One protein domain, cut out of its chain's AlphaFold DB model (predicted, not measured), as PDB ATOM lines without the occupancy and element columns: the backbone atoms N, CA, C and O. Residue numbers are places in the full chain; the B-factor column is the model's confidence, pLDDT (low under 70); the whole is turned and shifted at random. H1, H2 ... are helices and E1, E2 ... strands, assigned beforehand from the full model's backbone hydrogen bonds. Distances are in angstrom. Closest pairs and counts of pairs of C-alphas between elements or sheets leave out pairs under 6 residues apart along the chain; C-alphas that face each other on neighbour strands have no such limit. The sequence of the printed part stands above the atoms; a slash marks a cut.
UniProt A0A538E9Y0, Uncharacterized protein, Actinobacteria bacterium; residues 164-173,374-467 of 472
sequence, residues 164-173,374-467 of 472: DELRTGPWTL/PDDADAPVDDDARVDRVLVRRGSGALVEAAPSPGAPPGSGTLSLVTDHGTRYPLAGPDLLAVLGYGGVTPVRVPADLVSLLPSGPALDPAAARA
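What this domain is: This is residues 164 to 173 and 374 to 467 of the 472 residues of an uncharacterized protein of Actinobacteria bacterium (UniProt A0A538E9Y0). What shape? It has little regular structure: a strongly twisted mixed sheet, E5 E4 E3 E6, with H2 on one face. How large? The 104 printed residues, 35 in named elements, are compact, radius of gyration of the C-alphas 13.6 A, and span 37 by 37 by 26 A.

Where its parts are: What is where? E1 is residues 171 to 173, E2 389 to 391, E3 397 to 403, E4 414 to 419, E5 424 to 426, H1 432 to 435, E6 444 to 447 and H2 448 to 452. How long is E3? Its end C-alphas are 18.0 A apart, at (-29.412, -2.818, 8.392) and (-31.701, -20.630, 10.050).

How they stand to each other: What pairs? E3, E4 and E5 form a meander of antiparallel hairpins, N 400 and O 416 2.9 A apart; E6 is parallel to E3. And H2? It is on the sheet, height 8.0 A.

The domain as a whole: What is cut out? Residues 174 to 373 are, and C-alphas 173 and 374 are 13.1 A apart. Which residues have pLDDT under 70? Residues 375 to 385 and 464 to 467 do.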
ATOM      1  N   ASP A 164     -37.000   0.683   4.041       87.75
ATOM      2  CA  ASP A 164     -36.257   0.865   2.784       87.75
ATOM      3  C   ASP A 164     -34.731   0.949   3.024       87.75
ATOM      4  O   ASP A 164     -33.902   0.873   2.110       87.75
ATOM      5  N   GLU A 165     -34.341   1.064   4.296       89.88
ATOM      6  CA  GLU A 165     -32.967   0.981   4.784       89.88
ATOM      7  C   GLU A 165     -32.536  -0.465   5.093       89.88
ATOM      8  O   GLU A 165     -31.339  -0.722   5.243       89.88
ATOM      9  N   LEU A 166     -33.466  -1.427   5.103       92.19
ATOM     10  CA  LEU A 166     -33.127  -2.846   5.176       92.19
ATOM     11  C   LEU A 166     -32.448  -3.320   3.881       92.19
ATOM     12  O   LEU A 166     -32.729  -2.854   2.771       92.19
ATOM     13  N   ARG A 167     -31.509  -4.252   4.028       92.31
ATOM     14  CA  ARG A 167     -30.740  -4.861   2.945       92.31
ATOM     15  C   ARG A 167     -31.081  -6.339   2.858       92.31
ATOM     16  O   ARG A 167     -30.993  -7.065   3.843       92.31
ATOM     17  N   THR A 168     -31.461  -6.754   1.656       91.25
ATOM     18  CA  THR A 168     -31.785  -8.137   1.282       91.25
ATOM     19  C   THR A 168     -30.688  -8.789   0.435       91.25
ATOM     20  O   THR A 168     -30.895  -9.861  -0.124       91.25
ATOM     21  N   GLY A 169     -29.532  -8.125   0.310       89.62
ATOM     22  CA  GLY A 169     -28.365  -8.642  -0.397       89.62
ATOM     23  C   GLY A 169     -27.685  -9.813   0.329       89.62
ATOM     24  O   GLY A 169     -28.078 -10.165   1.446       89.62
ATOM     25  N   PRO A 170     -26.644 -10.397  -0.285       90.75
ATOM     26  CA  PRO A 170     -25.928 -11.532   0.272       90.75
ATOM     27  C   PRO A 170     -25.193 -11.168   1.560       90.75
ATOM     28  O   PRO A 170     -24.918 -10.003   1.857       90.75
ATOM     29  N   TRP A 171     -24.869 -12.211   2.314       92.44
ATOM     30  CA  TRP A 171     -23.939 -12.154   3.427       92.44
ATOM     31  C   TRP A 171     -22.650 -12.822   2.977       92.44
ATOM     32  O   TRP A 171     -22.656 -14.005   2.636       92.44
ATOM     33  N   THR A 172     -21.573 -12.051   2.945       92.88
ATOM     34  CA  THR A 172     -20.300 -12.478   2.364       92.88
ATOM     35  C   THR A 172     -19.215 -12.313   3.404       92.88
ATOM     36  O   THR A 172     -19.009 -11.215   3.915       92.88
ATOM     37  N   LEU A 173     -18.525 -13.398   3.734       94.31
ATOM     38  CA  LEU A 173     -17.382 -13.364   4.634       94.31
ATOM     39  C   LEU A 173     -16.108 -13.393   3.800       94.31
ATOM     40  O   LEU A 173     -15.968 -14.248   2.934       94.31
ATOM     41  N   PRO A 374     -15.240  -3.140  -1.063       82.25
ATOM     42  CA  PRO A 374     -15.465  -1.706  -0.937       82.25
ATOM     43  C   PRO A 374     -14.508  -1.086   0.100       82.25
ATOM     44  O   PRO A 374     -14.230  -1.680   1.146       82.25
ATOM     45  N   ASP A 375     -14.010   0.118  -0.199       66.88
ATOM     46  CA  ASP A 375     -13.142   0.907   0.684       66.88
ATOM     47  C   ASP A 375     -13.940   1.485   1.865       66.88
ATOM     48  O   ASP A 375     -14.372   2.638   1.863       66.88
ATOM     49  N   ASP A 376     -14.130   0.671   2.902       59.69
ATOM     50  CA  ASP A 376     -14.855   1.052   4.113       59.69
ATOM     51  C   ASP A 376     -13.911   1.154   5.323       59.69
ATOM     52  O   ASP A 376     -13.914   0.329   6.240       59.69
ATOM     53  N   ALA A 377     -13.117   2.232   5.346       44.62
ATOM     54  CA  ALA A 377     -12.177   2.583   6.424       44.62
ATOM     55  C   ALA A 377     -12.827   2.795   7.816       44.62
ATOM     56  O   ALA A 377     -12.125   2.993   8.805       44.62
ATOM     57  N   ASP A 378     -14.158   2.744   7.880       50.47
ATOM     58  CA  ASP A 378     -15.008   3.043   9.032       50.47
ATOM     59  C   ASP A 378     -15.815   1.829   9.548       50.47
ATOM     60  O   ASP A 378     -16.694   1.995  10.401       50.47
ATOM     61  N   ALA A 379     -15.572   0.617   9.031       60.72
ATOM     62  CA  ALA A 379     -16.215  -0.595   9.546       60.72
ATOM     63  C   ALA A 379     -15.892  -0.757  11.051       60.72
ATOM     64  O   ALA A 379     -14.710  -0.837  11.401       60.72
ATOM     65  N   PRO A 380     -16.893  -0.782  11.955       58.38
ATOM     66  CA  PRO A 380     -16.628  -0.858  13.382       58.38
ATOM     67  C   PRO A 380     -15.950  -2.186  13.735       58.38
ATOM     68  O   PRO A 380     -16.460  -3.267  13.438       58.38
ATOM     69  N   VAL A 381     -14.805  -2.077  14.405       56.53
ATOM     70  CA  VAL A 381     -14.203  -3.173  15.165       56.53
ATOM     71  C   VAL A 381     -14.890  -3.176  16.530       56.53
ATOM     72  O   VAL A 381     -14.858  -2.170  17.239       56.53
ATOM     73  N   ASP A 382     -15.555  -4.276  16.866       62.22
ATOM     74  CA  ASP A 382     -16.146  -4.531  18.182       62.22
ATOM     75  C   ASP A 382     -15.453  -5.779  18.732       62.22
ATOM     76  O   ASP A 382     -15.517  -6.831  18.097       62.22
ATOM     77  N   ASP A 383     -14.777  -5.664  19.877       59.81
ATOM     78  CA  ASP A 383     -13.986  -6.755  20.464       59.81
ATOM     79  C   ASP A 383     -14.853  -7.979  20.849       59.81
ATOM     80  O   ASP A 383     -14.332  -9.081  21.013       59.81
ATOM     81  N   ASP A 384     -16.181  -7.808  20.955       62.56
ATOM     82  CA  ASP A 384     -17.148  -8.896  21.174       62.56
ATOM     83  C   ASP A 384     -17.535  -9.651  19.873       62.56
ATOM     84  O   ASP A 384     -18.316 -10.611  19.918       62.56
ATOM     85  N   ALA A 385     -17.045  -9.232  18.699       69.00
ATOM     86  CA  ALA A 385     -17.275  -9.921  17.426       69.00
ATOM     87  C   ALA A 385     -16.375 -11.162  17.279       69.00
ATOM     88  O   ALA A 385     -15.224 -11.182  17.704       69.00
ATOM     89  N   ARG A 386     -16.865 -12.201  16.588       79.81
ATOM     90  CA  ARG A 386     -16.051 -13.383  16.210       79.81
ATOM     91  C   ARG A 386     -15.412 -13.250  14.821       79.81
ATOM     92  O   ARG A 386     -15.004 -14.245  14.226       79.81
ATOM     93  N   VAL A 387     -15.386 -12.028  14.302       84.56
ATOM     94  CA  VAL A 387     -14.750 -11.597  13.054       84.56
ATOM     95  C   VAL A 387     -14.080 -10.256  13.310       84.56
ATOM     96  O   VAL A 387     -14.609  -9.448  14.067       84.56
ATOM     97  N   ASP A 388     -12.948  -9.994  12.664       85.25
ATOM     98  CA  ASP A 388     -12.148  -8.789  12.919       85.25
ATOM     99  C   ASP A 388     -12.885  -7.500  12.524       85.25
ATOM    100  O   ASP A 388     -12.610  -6.428  13.065       85.25
ATOM    101  N   ARG A 389     -13.801  -7.587  11.548       88.19
ATOM    102  CA  ARG A 389     -14.627  -6.472  11.067       88.19
ATOM    103  C   ARG A 389     -16.021  -6.935  10.669       88.19
ATOM    104  O   ARG A 389     -16.182  -7.960  10.000       88.19
ATOM    105  N   VAL A 390     -17.022  -6.113  10.975       89.56
ATOM    106  CA  VAL A 390     -18.365  -6.220  10.394       89.56
ATOM    107  C   VAL A 390     -18.641  -4.972   9.570       89.56
ATOM    108  O   VAL A 390     -18.587  -3.855  10.079       89.56
ATOM    109  N   LEU A 391     -18.971  -5.168   8.298       89.50
ATOM    110  CA  LEU A 391     -19.316  -4.101   7.380       89.50
ATOM    111  C   LEU A 391     -20.814  -4.120   7.066       89.50
ATOM    112  O   LEU A 391     -21.346  -5.045   6.451       89.50
ATOM    113  N   VAL A 392     -21.482  -3.036   7.451       89.00
ATOM    114  CA  VAL A 392     -22.876  -2.743   7.123       89.00
ATOM    115  C   VAL A 392     -22.929  -1.310   6.604       89.00
ATOM    116  O   VAL A 392     -22.327  -0.413   7.194       89.00
ATOM    117  N   ARG A 393     -23.657  -1.050   5.512       87.75
ATOM    118  CA  ARG A 393     -23.788   0.322   4.992       87.75
ATOM    119  C   ARG A 393     -24.406   1.238   6.060       87.75
ATOM    120  O   ARG A 393     -25.486   0.934   6.565       87.75
ATOM    121  N   ARG A 394     -23.767   2.379   6.351       85.56
ATOM    122  CA  ARG A 394     -24.251   3.381   7.327       85.56
ATOM    123  C   ARG A 394     -25.737   3.722   7.119       85.56
ATOM    124  O   ARG A 394     -26.208   3.808   5.983       85.56
ATOM    125  N   GLY A 395     -26.483   3.878   8.214       85.00
ATOM    126  CA  GLY A 395     -27.933   4.107   8.221       85.00
ATOM    127  C   GLY A 395     -28.792   2.940   7.712       85.00
ATOM    128  O   GLY A 395     -30.014   3.064   7.679       85.00
ATOM    129  N   SER A 396     -28.186   1.821   7.302       89.31
ATOM    130  CA  SER A 396     -28.880   0.619   6.828       89.31
ATOM    131  C   SER A 396     -28.910  -0.476   7.899       89.31
ATOM    132  O   SER A 396     -28.378  -0.328   8.994       89.31
ATOM    133  N   GLY A 397     -29.523  -1.610   7.579       91.25
ATOM    134  CA  GLY A 397     -29.412  -2.818   8.392       91.25
ATOM    135  C   GLY A 397     -29.943  -4.036   7.657       91.25
ATOM    136  O   GLY A 397     -30.232  -3.964   6.465       91.25
ATOM    137  N   ALA A 398     -30.119  -5.145   8.362       94.62
ATOM    138  CA  ALA A 398     -30.761  -6.341   7.827       94.62
ATOM    139  C   ALA A 398     -31.746  -6.907   8.849       94.62
ATOM    140  O   ALA A 398     -31.448  -6.971  10.040       94.62
ATOM    141  N   LEU A 399     -32.917  -7.335   8.384       95.19
ATOM    142  CA  LEU A 399     -33.805  -8.181   9.171       95.19
ATOM    143  C   LEU A 399     -33.514  -9.625   8.770       95.19
ATOM    144  O   LEU A 399     -33.689  -9.962   7.598       95.19
ATOM    145  N   VAL A 400     -33.071 -10.455   9.713       95.38
ATOM    146  CA  VAL A 400     -32.643 -11.829   9.426       95.38
ATOM    147  C   VAL A 400     -33.406 -12.878  10.221       95.38
ATOM    148  O   VAL A 400     -33.802 -12.644  11.362       95.38
ATOM    149  N   GLU A 401     -33.564 -14.049   9.614       94.69
ATOM    150  CA  GLU A 401     -33.869 -15.308  10.290       94.69
ATOM    151  C   GLU A 401     -32.575 -16.133  10.346       94.69
ATOM    152  O   GLU A 401     -32.043 -16.526   9.305       94.69
ATOM    153  N   ALA A 402     -32.076 -16.399  11.555       93.12
ATOM    154  CA  ALA A 402     -30.945 -17.292  11.788       93.12
ATOM    155  C   ALA A 402     -31.397 -18.752  11.614       93.12
ATOM    156  O   ALA A 402     -31.911 -19.364  12.551       93.12
ATOM    157  N   ALA A 403     -31.255 -19.288  10.403       90.12
ATOM    158  CA  ALA A 403     -31.701 -20.630  10.050       90.12
ATOM    159  C   ALA A 403     -30.795 -21.697  10.702       90.12
ATOM    160  O   ALA A 403     -29.573 -21.629  10.536       90.12
ATOM    161  N   PRO A 404     -31.354 -22.703  11.406       85.12
ATOM    162  CA  PRO A 404     -30.559 -23.718  12.103       85.12
ATOM    163  C   PRO A 404     -29.895 -24.734  11.158       85.12
ATOM    164  O   PRO A 404     -28.971 -25.431  11.562       85.12
ATOM    165  N   SER A 405     -30.351 -24.837   9.906       81.44
ATOM    166  CA  SER A 405     -29.686 -25.603   8.847       81.44
ATOM    167  C   SER A 405     -30.101 -25.094   7.456       81.44
ATOM    168  O   SER A 405     -31.161 -24.469   7.334       81.44
ATOM    169  N   PRO A 406     -29.332 -25.385   6.384       71.50
ATOM    170  CA  PRO A 406     -29.650 -24.935   5.020       71.50
ATOM    171  C   PRO A 406     -30.999 -25.425   4.461       71.50
ATOM    172  O   PRO A 406     -31.507 -24.846   3.507       71.50
ATOM    173  N   GLY A 407     -31.584 -26.480   5.041       76.31
ATOM    174  CA  GLY A 407     -32.893 -27.028   4.655       76.31
ATOM    175  C   GLY A 407     -34.030 -26.741   5.643       76.31
ATOM    176  O   GLY A 407     -35.139 -27.232   5.449       76.31
ATOM    177  N   ALA A 408     -33.779 -25.989   6.720       84.44
ATOM    178  CA  ALA A 408     -34.775 -25.751   7.763       84.44
ATOM    179  C   ALA A 408     -35.984 -24.949   7.225       84.44
ATOM    180  O   ALA A 408     -35.765 -23.957   6.521       84.44
ATOM    181  N   PRO A 409     -37.245 -25.284   7.573       86.25
ATOM    182  CA  PRO A 409     -38.422 -24.534   7.125       86.25
ATOM    183  C   PRO A 409     -38.375 -23.046   7.523       86.25
ATOM    184  O   PRO A 409     -37.866 -22.738   8.606       86.25
ATOM    185  N   PRO A 410     -38.902 -22.112   6.706       86.31
ATOM    186  CA  PRO A 410     -39.017 -20.700   7.080       86.31
ATOM    187  C   PRO A 410     -39.773 -20.496   8.396       86.31
ATOM    188  O   PRO A 410     -40.796 -21.136   8.632       86.31
ATOM    189  N   GLY A 411     -39.271 -19.598   9.243       84.31
ATOM    190  CA  GLY A 411     -39.825 -19.331  10.574       84.31
ATOM    191  C   GLY A 411     -39.405 -20.320  11.670       84.31
ATOM    192  O   GLY A 411     -39.913 -20.217  12.783       84.31
ATOM    193  N   SER A 412     -38.490 -21.256  11.389       86.38
ATOM    194  CA  SER A 412     -37.899 -22.145  12.410       86.38
ATOM    195  C   SER A 412     -36.649 -21.564  13.084       86.38
ATOM    196  O   SER A 412     -36.184 -22.113  14.082       86.38
ATOM    197  N   GLY A 413     -36.093 -20.475  12.545       89.44
ATOM    198  CA  GLY A 413     -34.929 -19.783  13.091       89.44
ATOM    199  C   GLY A 413     -35.250 -18.589  13.996       89.44
ATOM    200  O   GLY A 413     -36.370 -18.079  14.039       89.44
ATOM    201  N   THR A 414     -34.226 -18.087  14.691       91.69
ATOM    202  CA  THR A 414     -34.341 -16.889  15.537       91.69
ATOM    203  C   THR A 414     -34.343 -15.625  14.682       91.69
ATOM    204  O   THR A 414     -33.409 -15.385  13.914       91.69
ATOM    205  N   LEU A 415     -35.355 -14.772  14.846       94.88
ATOM    206  CA  LEU A 415     -35.399 -13.463  14.194       94.88
ATOM    207  C   LEU A 415     -34.443 -12.477  14.876       94.88
ATOM    208  O   LEU A 415     -34.394 -12.393  16.102       94.88
ATOM    209  N   SER A 416     -33.690 -11.706  14.095       94.88
ATOM    210  CA  SER A 416     -32.796 -10.654  14.596       94.88
ATOM    211  C   SER A 416     -32.798  -9.427  13.689       94.88
ATOM    212  O   SER A 416     -32.848  -9.544  12.465       94.88
ATOM    213  N   LEU A 417     -32.699  -8.243  14.293       94.06
ATOM    214  CA  LEU A 417     -32.413  -6.995  13.589       94.06
ATOM    215  C   LEU A 417     -30.912  -6.708  13.676       94.06
ATOM    216  O   LEU A 417     -30.373  -6.578  14.772       94.06
ATOM    217  N   VAL A 418     -30.245  -6.582  12.536       93.50
ATOM    218  CA  VAL A 418     -28.850  -6.140  12.431       93.50
ATOM    219  C   VAL A 418     -28.838  -4.667  12.056       93.50
ATOM    220  O   VAL A 418     -29.519  -4.262  11.113       93.50
ATOM    221  N   THR A 419     -28.082  -3.866  12.798       90.94
ATOM    222  CA  THR A 419     -27.949  -2.413  12.573       90.94
ATOM    223  C   THR A 419     -26.666  -2.066  11.821       90.94
ATOM    224  O   THR A 419     -25.778  -2.905  11.698       90.94
ATOM    225  N   ASP A 420     -26.530  -0.820  11.370       87.25
ATOM    226  CA  ASP A 420     -25.323  -0.300  10.716       87.25
ATOM    227  C   ASP A 420     -24.053  -0.367  11.583       87.25
ATOM    228  O   ASP A 420     -22.945  -0.400  11.059       87.25
ATOM    229  N   HIS A 421     -24.209  -0.469  12.902       86.31
ATOM    230  CA  HIS A 421     -23.129  -0.758  13.848       86.31
ATOM    231  C   HIS A 421     -22.639  -2.222  13.846       86.31
ATOM    232  O   HIS A 421     -21.817  -2.577  14.684       86.31
ATOM    233  N   GLY A 422     -23.169  -3.106  12.994       88.25
ATOM    234  CA  GLY A 422     -22.793  -4.528  12.953       88.25
ATOM    235  C   GLY A 422     -23.372  -5.398  14.081       88.25
ATOM    236  O   GLY A 422     -23.369  -6.619  13.978       88.25
ATOM    237  N   THR A 423     -23.941  -4.806  15.131       89.75
ATOM    238  CA  THR A 423     -24.598  -5.538  16.228       89.75
ATOM    239  C   THR A 423     -25.919  -6.183  15.782       89.75
ATOM    240  O   THR A 423     -26.752  -5.518  15.152       89.75
ATOM    241  N   ARG A 424     -26.155  -7.447  16.174       92.75
ATOM    242  CA  ARG A 424     -27.470  -8.116  16.074       92.75
ATOM    243  C   ARG A 424     -28.293  -7.927  17.349       92.75
ATOM    244  O   ARG A 424     -27.773  -8.058  18.452       92.75
ATOM    245  N   TYR A 425     -29.592  -7.700  17.206       92.12
ATOM    246  CA  TYR A 425     -30.554  -7.605  18.303       92.12
ATOM    247  C   TYR A 425     -31.629  -8.682  18.098       92.12
ATOM    248  O   TYR A 425     -32.421  -8.550  17.159       92.12
ATOM    249  N   PRO A 426     -31.660  -9.762  18.902       93.44
ATOM    250  CA  PRO A 426     -32.639 -10.832  18.732       93.44
ATOM    251  C   PRO A 426     -34.043 -10.356  19.119       93.44
ATOM    252  O   PRO A 426     -34.205  -9.613  20.084       93.44
ATOM    253  N   LEU A 427     -35.065 -10.766  18.371       91.94
ATOM    254  CA  LEU A 427     -36.465 -10.439  18.652       91.94
ATOM    255  C   LEU A 427     -37.090 -11.540  19.512       91.94
ATOM    256  O   LEU A 427     -36.927 -12.721  19.216       91.94
ATOM    257  N   ALA A 428     -37.878 -11.159  20.520       87.75
ATOM    258  CA  ALA A 428     -38.605 -12.110  21.367       87.75
ATOM    259  C   ALA A 428     -39.700 -12.914  20.626       87.75
ATOM    260  O   ALA A 428     -40.174 -13.923  21.141       87.75
ATOM    261  N   GLY A 429     -40.117 -12.480  19.433       85.75
ATOM    262  CA  GLY A 429     -41.111 -13.171  18.610       85.75
ATOM    263  C   GLY A 429     -41.442 -12.430  17.304       85.75
ATOM    264  O   GLY A 429     -41.066 -11.264  17.144       85.75
ATOM    265  N   PRO A 430     -42.152 -13.079  16.362       86.19
ATOM    266  CA  PRO A 430     -42.459 -12.518  15.042       86.19
ATOM    267  C   PRO A 430     -43.429 -11.328  15.085       86.19
ATOM    268  O   PRO A 430     -43.329 -10.432  14.248       86.19
ATOM    269  N   ASP A 431     -44.312 -11.250  16.083       87.19
ATOM    270  CA  ASP A 431     -45.280 -10.149  16.222       87.19
ATOM    271  C   ASP A 431     -44.605  -8.777  16.383       87.19
ATOM    272  O   ASP A 431     -45.156  -7.742  15.988       87.19
ATOM    273  N   LEU A 432     -43.363  -8.751  16.892       87.69
ATOM    274  CA  LEU A 432     -42.567  -7.529  16.979       87.69
ATOM    275  C   LEU A 432     -42.292  -6.900  15.611       87.69
ATOM    276  O   LEU A 432     -42.098  -5.689  15.553       87.69
ATOM    277  N   LEU A 433     -42.302  -7.660  14.511       88.94
ATOM    278  CA  LEU A 433     -42.084  -7.099  13.176       88.94
ATOM    279  C   LEU A 433     -43.128  -6.030  12.846       88.94
ATOM    280  O   LEU A 433     -42.779  -4.968  12.336       88.94
ATOM    281  N   ALA A 434     -44.397  -6.256  13.195       87.69
ATOM    282  CA  ALA A 434     -45.443  -5.254  13.018       87.69
ATOM    283  C   ALA A 434     -45.219  -4.030  13.925       87.69
ATOM    284  O   ALA A 434     -45.331  -2.896  13.461       87.69
ATOM    285  N   VAL A 435     -44.840  -4.256  15.190       86.50
ATOM    286  CA  VAL A 435     -44.587  -3.202  16.194       86.50
ATOM    287  C   VAL A 435     -43.401  -2.307  15.811       86.50
ATOM    288  O   VAL A 435     -43.458  -1.094  15.998       86.50
ATOM    289  N   LEU A 436     -42.345  -2.889  15.239       85.25
ATOM    290  CA  LEU A 436     -41.131  -2.197  14.794       85.25
ATOM    291  C   LEU A 436     -41.272  -1.546  13.401       85.25
ATOM    292  O   LEU A 436     -40.342  -0.896  12.930       85.25
ATOM    293  N   GLY A 437     -42.422  -1.693  12.731       88.19
ATOM    294  CA  GLY A 437     -42.681  -1.129  11.396       88.19
ATOM    295  C   GLY A 437     -42.229  -2.004  10.216       88.19
ATOM    296  O   GLY A 437     -42.403  -1.616   9.058       88.19
ATOM    297  N   TYR A 438     -41.724  -3.209  10.482       91.00
ATOM    298  CA  TYR A 438     -41.287  -4.213   9.503       91.00
ATOM    299  C   TYR A 438     -42.400  -5.189   9.064       91.00
ATOM    300  O   TYR A 438     -42.129  -6.183   8.399       91.00
ATOM    301  N   GLY A 439     -43.671  -4.932   9.399       87.81
ATOM    302  CA  GLY A 439     -44.791  -5.803   9.012       87.81
ATOM    303  C   GLY A 439     -44.906  -5.989   7.491       87.81
ATOM    304  O   GLY A 439     -45.055  -5.009   6.755       87.81
ATOM    305  N   GLY A 440     -44.838  -7.236   7.019       86.88
ATOM    306  CA  GLY A 440     -44.801  -7.574   5.589       86.88
ATOM    307  C   GLY A 440     -43.408  -7.508   4.943       86.88
ATOM    308  O   GLY A 440     -43.312  -7.603   3.726       86.88
ATOM    309  N   VAL A 441     -42.338  -7.339   5.727       90.81
ATOM    310  CA  VAL A 441     -40.960  -7.597   5.279       90.81
ATOM    311  C   VAL A 441     -40.654  -9.081   5.477       90.81
ATOM    312  O   VAL A 441     -40.814  -9.596   6.581       90.81
ATOM    313  N   THR A 442     -40.170  -9.748   4.431       91.69
ATOM    314  CA  THR A 442     -39.607 -11.101   4.533       91.69
ATOM    315  C   THR A 442     -38.178 -11.013   5.084       91.69
ATOM    316  O   THR A 442     -37.351 -10.345   4.459       91.69
ATOM    317  N   PRO A 443     -37.852 -11.649   6.226       93.19
ATOM    318  CA  PRO A 443     -36.483 -11.709   6.730       93.19
ATOM    319  C   PRO A 443     -35.544 -12.424   5.752       93.19
ATOM    320  O   PRO A 443     -35.926 -13.413   5.122       93.19
ATOM    321  N   VAL A 444     -34.296 -11.966   5.661       93.56
ATOM    322  CA  VAL A 444     -33.239 -12.687   4.939       93.56
ATOM    323  C   VAL A 444     -32.879 -13.929   5.745       93.56
ATOM    324  O   VAL A 444     -32.536 -13.827   6.923       93.56
ATOM    325  N   ARG A 445     -32.952 -15.108   5.133       92.00
ATOM    326  CA  ARG A 445     -32.551 -16.354   5.794       92.00
ATOM    327  C   ARG A 445     -31.038 -16.501   5.681       92.00
ATOM    328  O   ARG A 445     -30.505 -16.483   4.577       92.00
ATOM    329  N   VAL A 446     -30.364 -16.616   6.818       90.50
ATOM    330  CA  VAL A 446     -28.901 -16.696   6.916       90.50
ATOM    331  C   VAL A 446     -28.555 -17.857   7.854       90.50
ATOM    332  O   VAL A 446     -29.229 -17.994   8.878       90.50
ATOM    333  N   PRO A 447     -27.543 -18.696   7.558       89.56
ATOM    334  CA  PRO A 447     -27.085 -19.729   8.483       89.56
ATOM    335  C   PRO A 447     -26.806 -19.162   9.878       89.56
ATOM    336  O   PRO A 447     -26.157 -18.119  10.012       89.56
ATOM    337  N   ALA A 448     -27.285 -19.847  10.918       89.38
ATOM    338  CA  ALA A 448     -27.140 -19.394  12.299       89.38
ATOM    339  C   ALA A 448     -25.674 -19.135  12.688       89.38
ATOM    340  O   ALA A 448     -25.408 -18.167  13.398       89.38
ATOM    341  N   ASP A 449     -24.731 -19.919  12.157       86.31
ATOM    342  CA  ASP A 449     -23.293 -19.750  12.391       86.31
ATOM    343  C   ASP A 449     -22.774 -18.394  11.891       86.31
ATOM    344  O   ASP A 449     -22.099 -17.693  12.644       86.31
ATOM    345  N   LEU A 450     -23.159 -17.958  10.683       88.44
ATOM    346  CA  LEU A 450     -22.807 -16.634  10.151       88.44
ATOM    347  C   LEU A 450     -23.449 -15.504  10.962       88.44
ATOM    348  O   LEU A 450     -22.789 -14.513  11.275       88.44
ATOM    349  N   VAL A 451     -24.718 -15.658  11.356       91.06
ATOM    350  CA  VAL A 451     -25.381 -14.683  12.238       91.06
ATOM    351  C   VAL A 451     -24.676 -14.621  13.596       91.06
ATOM    352  O   VAL A 451     -24.579 -13.532  14.166       91.06
ATOM    353  N   SER A 452     -24.149 -15.749  14.097       90.31
ATOM    354  CA  SER A 452     -23.460 -15.871  15.392       90.31
ATOM    355  C   SER A 452     -22.170 -15.049  15.489       90.31
ATOM    356  O   SER A 452     -21.799 -14.655  16.598       90.31
ATOM    357  N   LEU A 453     -21.537 -14.735  14.349       90.00
ATOM    358  CA  LEU A 453     -20.280 -13.982  14.278       90.00
ATOM    359  C   LEU A 453     -20.415 -12.523  14.738       90.00
ATOM    360  O   LEU A 453     -19.444 -11.933  15.209       90.00
ATOM    361  N   LEU A 454     -21.616 -11.955  14.617       90.94
ATOM    362  CA  LEU A 454     -21.911 -10.582  15.023       90.94
ATOM    363  C   LEU A 454     -21.877 -10.405  16.557       90.94
ATOM    364  O   LEU A 454     -22.260 -11.325  17.286       90.94
ATOM    365  N   PRO A 455     -21.548  -9.209  17.076       90.12
ATOM    366  CA  PRO A 455     -21.827  -8.853  18.464       90.12
ATOM    367  C   PRO A 455     -23.327  -8.960  18.767       90.12
ATOM    368  O   PRO A 455     -24.167  -8.524  17.973       90.12
ATOM    369  N   SER A 456     -23.687  -9.517  19.926       89.50
ATOM    370  CA  SER A 456     -25.088  -9.623  20.354       89.50
ATOM    371  C   SER A 456     -25.471  -8.475  21.283       89.50
ATOM    372  O   SER A 456     -24.962  -8.354  22.394       89.50
ATOM    373  N   GLY A 457     -26.423  -7.655  20.850       88.25
ATOM    374  CA  GLY A 457     -27.114  -6.691  21.695       88.25
ATOM    375  C   GLY A 457     -28.187  -7.343  22.581       88.25
ATOM    376  O   GLY A 457     -28.467  -8.541  22.451       88.25
ATOM    377  N   PRO A 458     -28.816  -6.561  23.480       87.25
ATOM    378  CA  PRO A 458     -29.978  -7.004  24.249       87.25
ATOM    379  C   PRO A 458     -31.133  -7.433  23.336       87.25
ATOM    380  O   PRO A 458     -31.329  -6.874  22.254       87.25
ATOM    381  N   ALA A 459     -31.933  -8.391  23.805       87.69
ATOM    382  CA  ALA A 459     -33.140  -8.803  23.103       87.69
ATOM    383  C   ALA A 459     -34.153  -7.653  23.003       87.69
ATOM    384  O   ALA A 459     -34.391  -6.918  23.966       87.69
ATOM    385  N   LEU A 460     -34.776  -7.525  21.834       85.44
ATOM    386  CA  LEU A 460     -35.932  -6.667  21.629       85.44
ATOM    387  C   LEU A 460     -37.147  -7.398  22.202       85.44
ATOM    388  O   LEU A 460     -37.670  -8.332  21.593       85.44
ATOM    389  N   ASP A 461     -37.566  -6.972  23.389       81.31
ATOM    390  CA  ASP A 461     -38.722  -7.492  24.113       81.31
ATOM    391  C   ASP A 461     -39.548  -6.323  24.699       81.31
ATOM    392  O   ASP A 461     -39.020  -5.531  25.490       81.31
ATOM    393  N   PRO A 462     -40.845  -6.186  24.350       76.00
ATOM    394  CA  PRO A 462     -41.720  -5.172  24.928       76.00
ATOM    395  C   PRO A 462     -41.972  -5.348  26.431       76.00
ATOM    396  O   PRO A 462     -42.386  -4.379  27.067       76.00
ATOM    397  N   ALA A 463     -41.775  -6.540  27.007       73.44
ATOM    398  CA  ALA A 463     -41.871  -6.749  28.450       73.44
ATOM    399  C   ALA A 463     -40.621  -6.211  29.166       73.44
ATOM    400  O   ALA A 463     -40.762  -5.385  30.071       73.44
ATOM    401  N   ALA A 464     -39.415  -6.559  28.703       67.88
ATOM    402  CA  ALA A 464     -38.163  -5.976  29.187       67.88
ATOM    403  C   ALA A 464     -38.149  -4.437  29.088       67.88
ATOM    404  O   ALA A 464     -37.829  -3.769  30.067       67.88
ATOM    405  N   ALA A 465     -38.602  -3.863  27.967       65.88
ATOM    406  CA  ALA A 465     -38.686  -2.408  27.774       65.88
ATOM    407  C   ALA A 465     -39.719  -1.694  28.683       65.88
ATOM    408  O   ALA A 465     -39.779  -0.464  28.713       65.88
ATOM    409  N   ARG A 466     -40.566  -2.446  29.404       67.31
ATOM    410  CA  ARG A 466     -41.510  -1.929  30.415       67.31
ATOM    411  C   ARG A 466     -41.008  -2.112  31.848       67.31
ATOM    412  O   ARG A 466     -41.653  -1.604  32.767       67.31
ATOM    413  N   ALA A 467     -39.897  -2.820  32.055       58.81
ATOM    414  CA  ALA A 467     -39.296  -2.957  33.372       58.81
ATOM    415  C   ALA A 467     -38.797  -1.584  33.866       58.81
ATOM    416  O   ALA A 467     -38.206  -0.826  33.091       58.81
TER     417      ALA A 467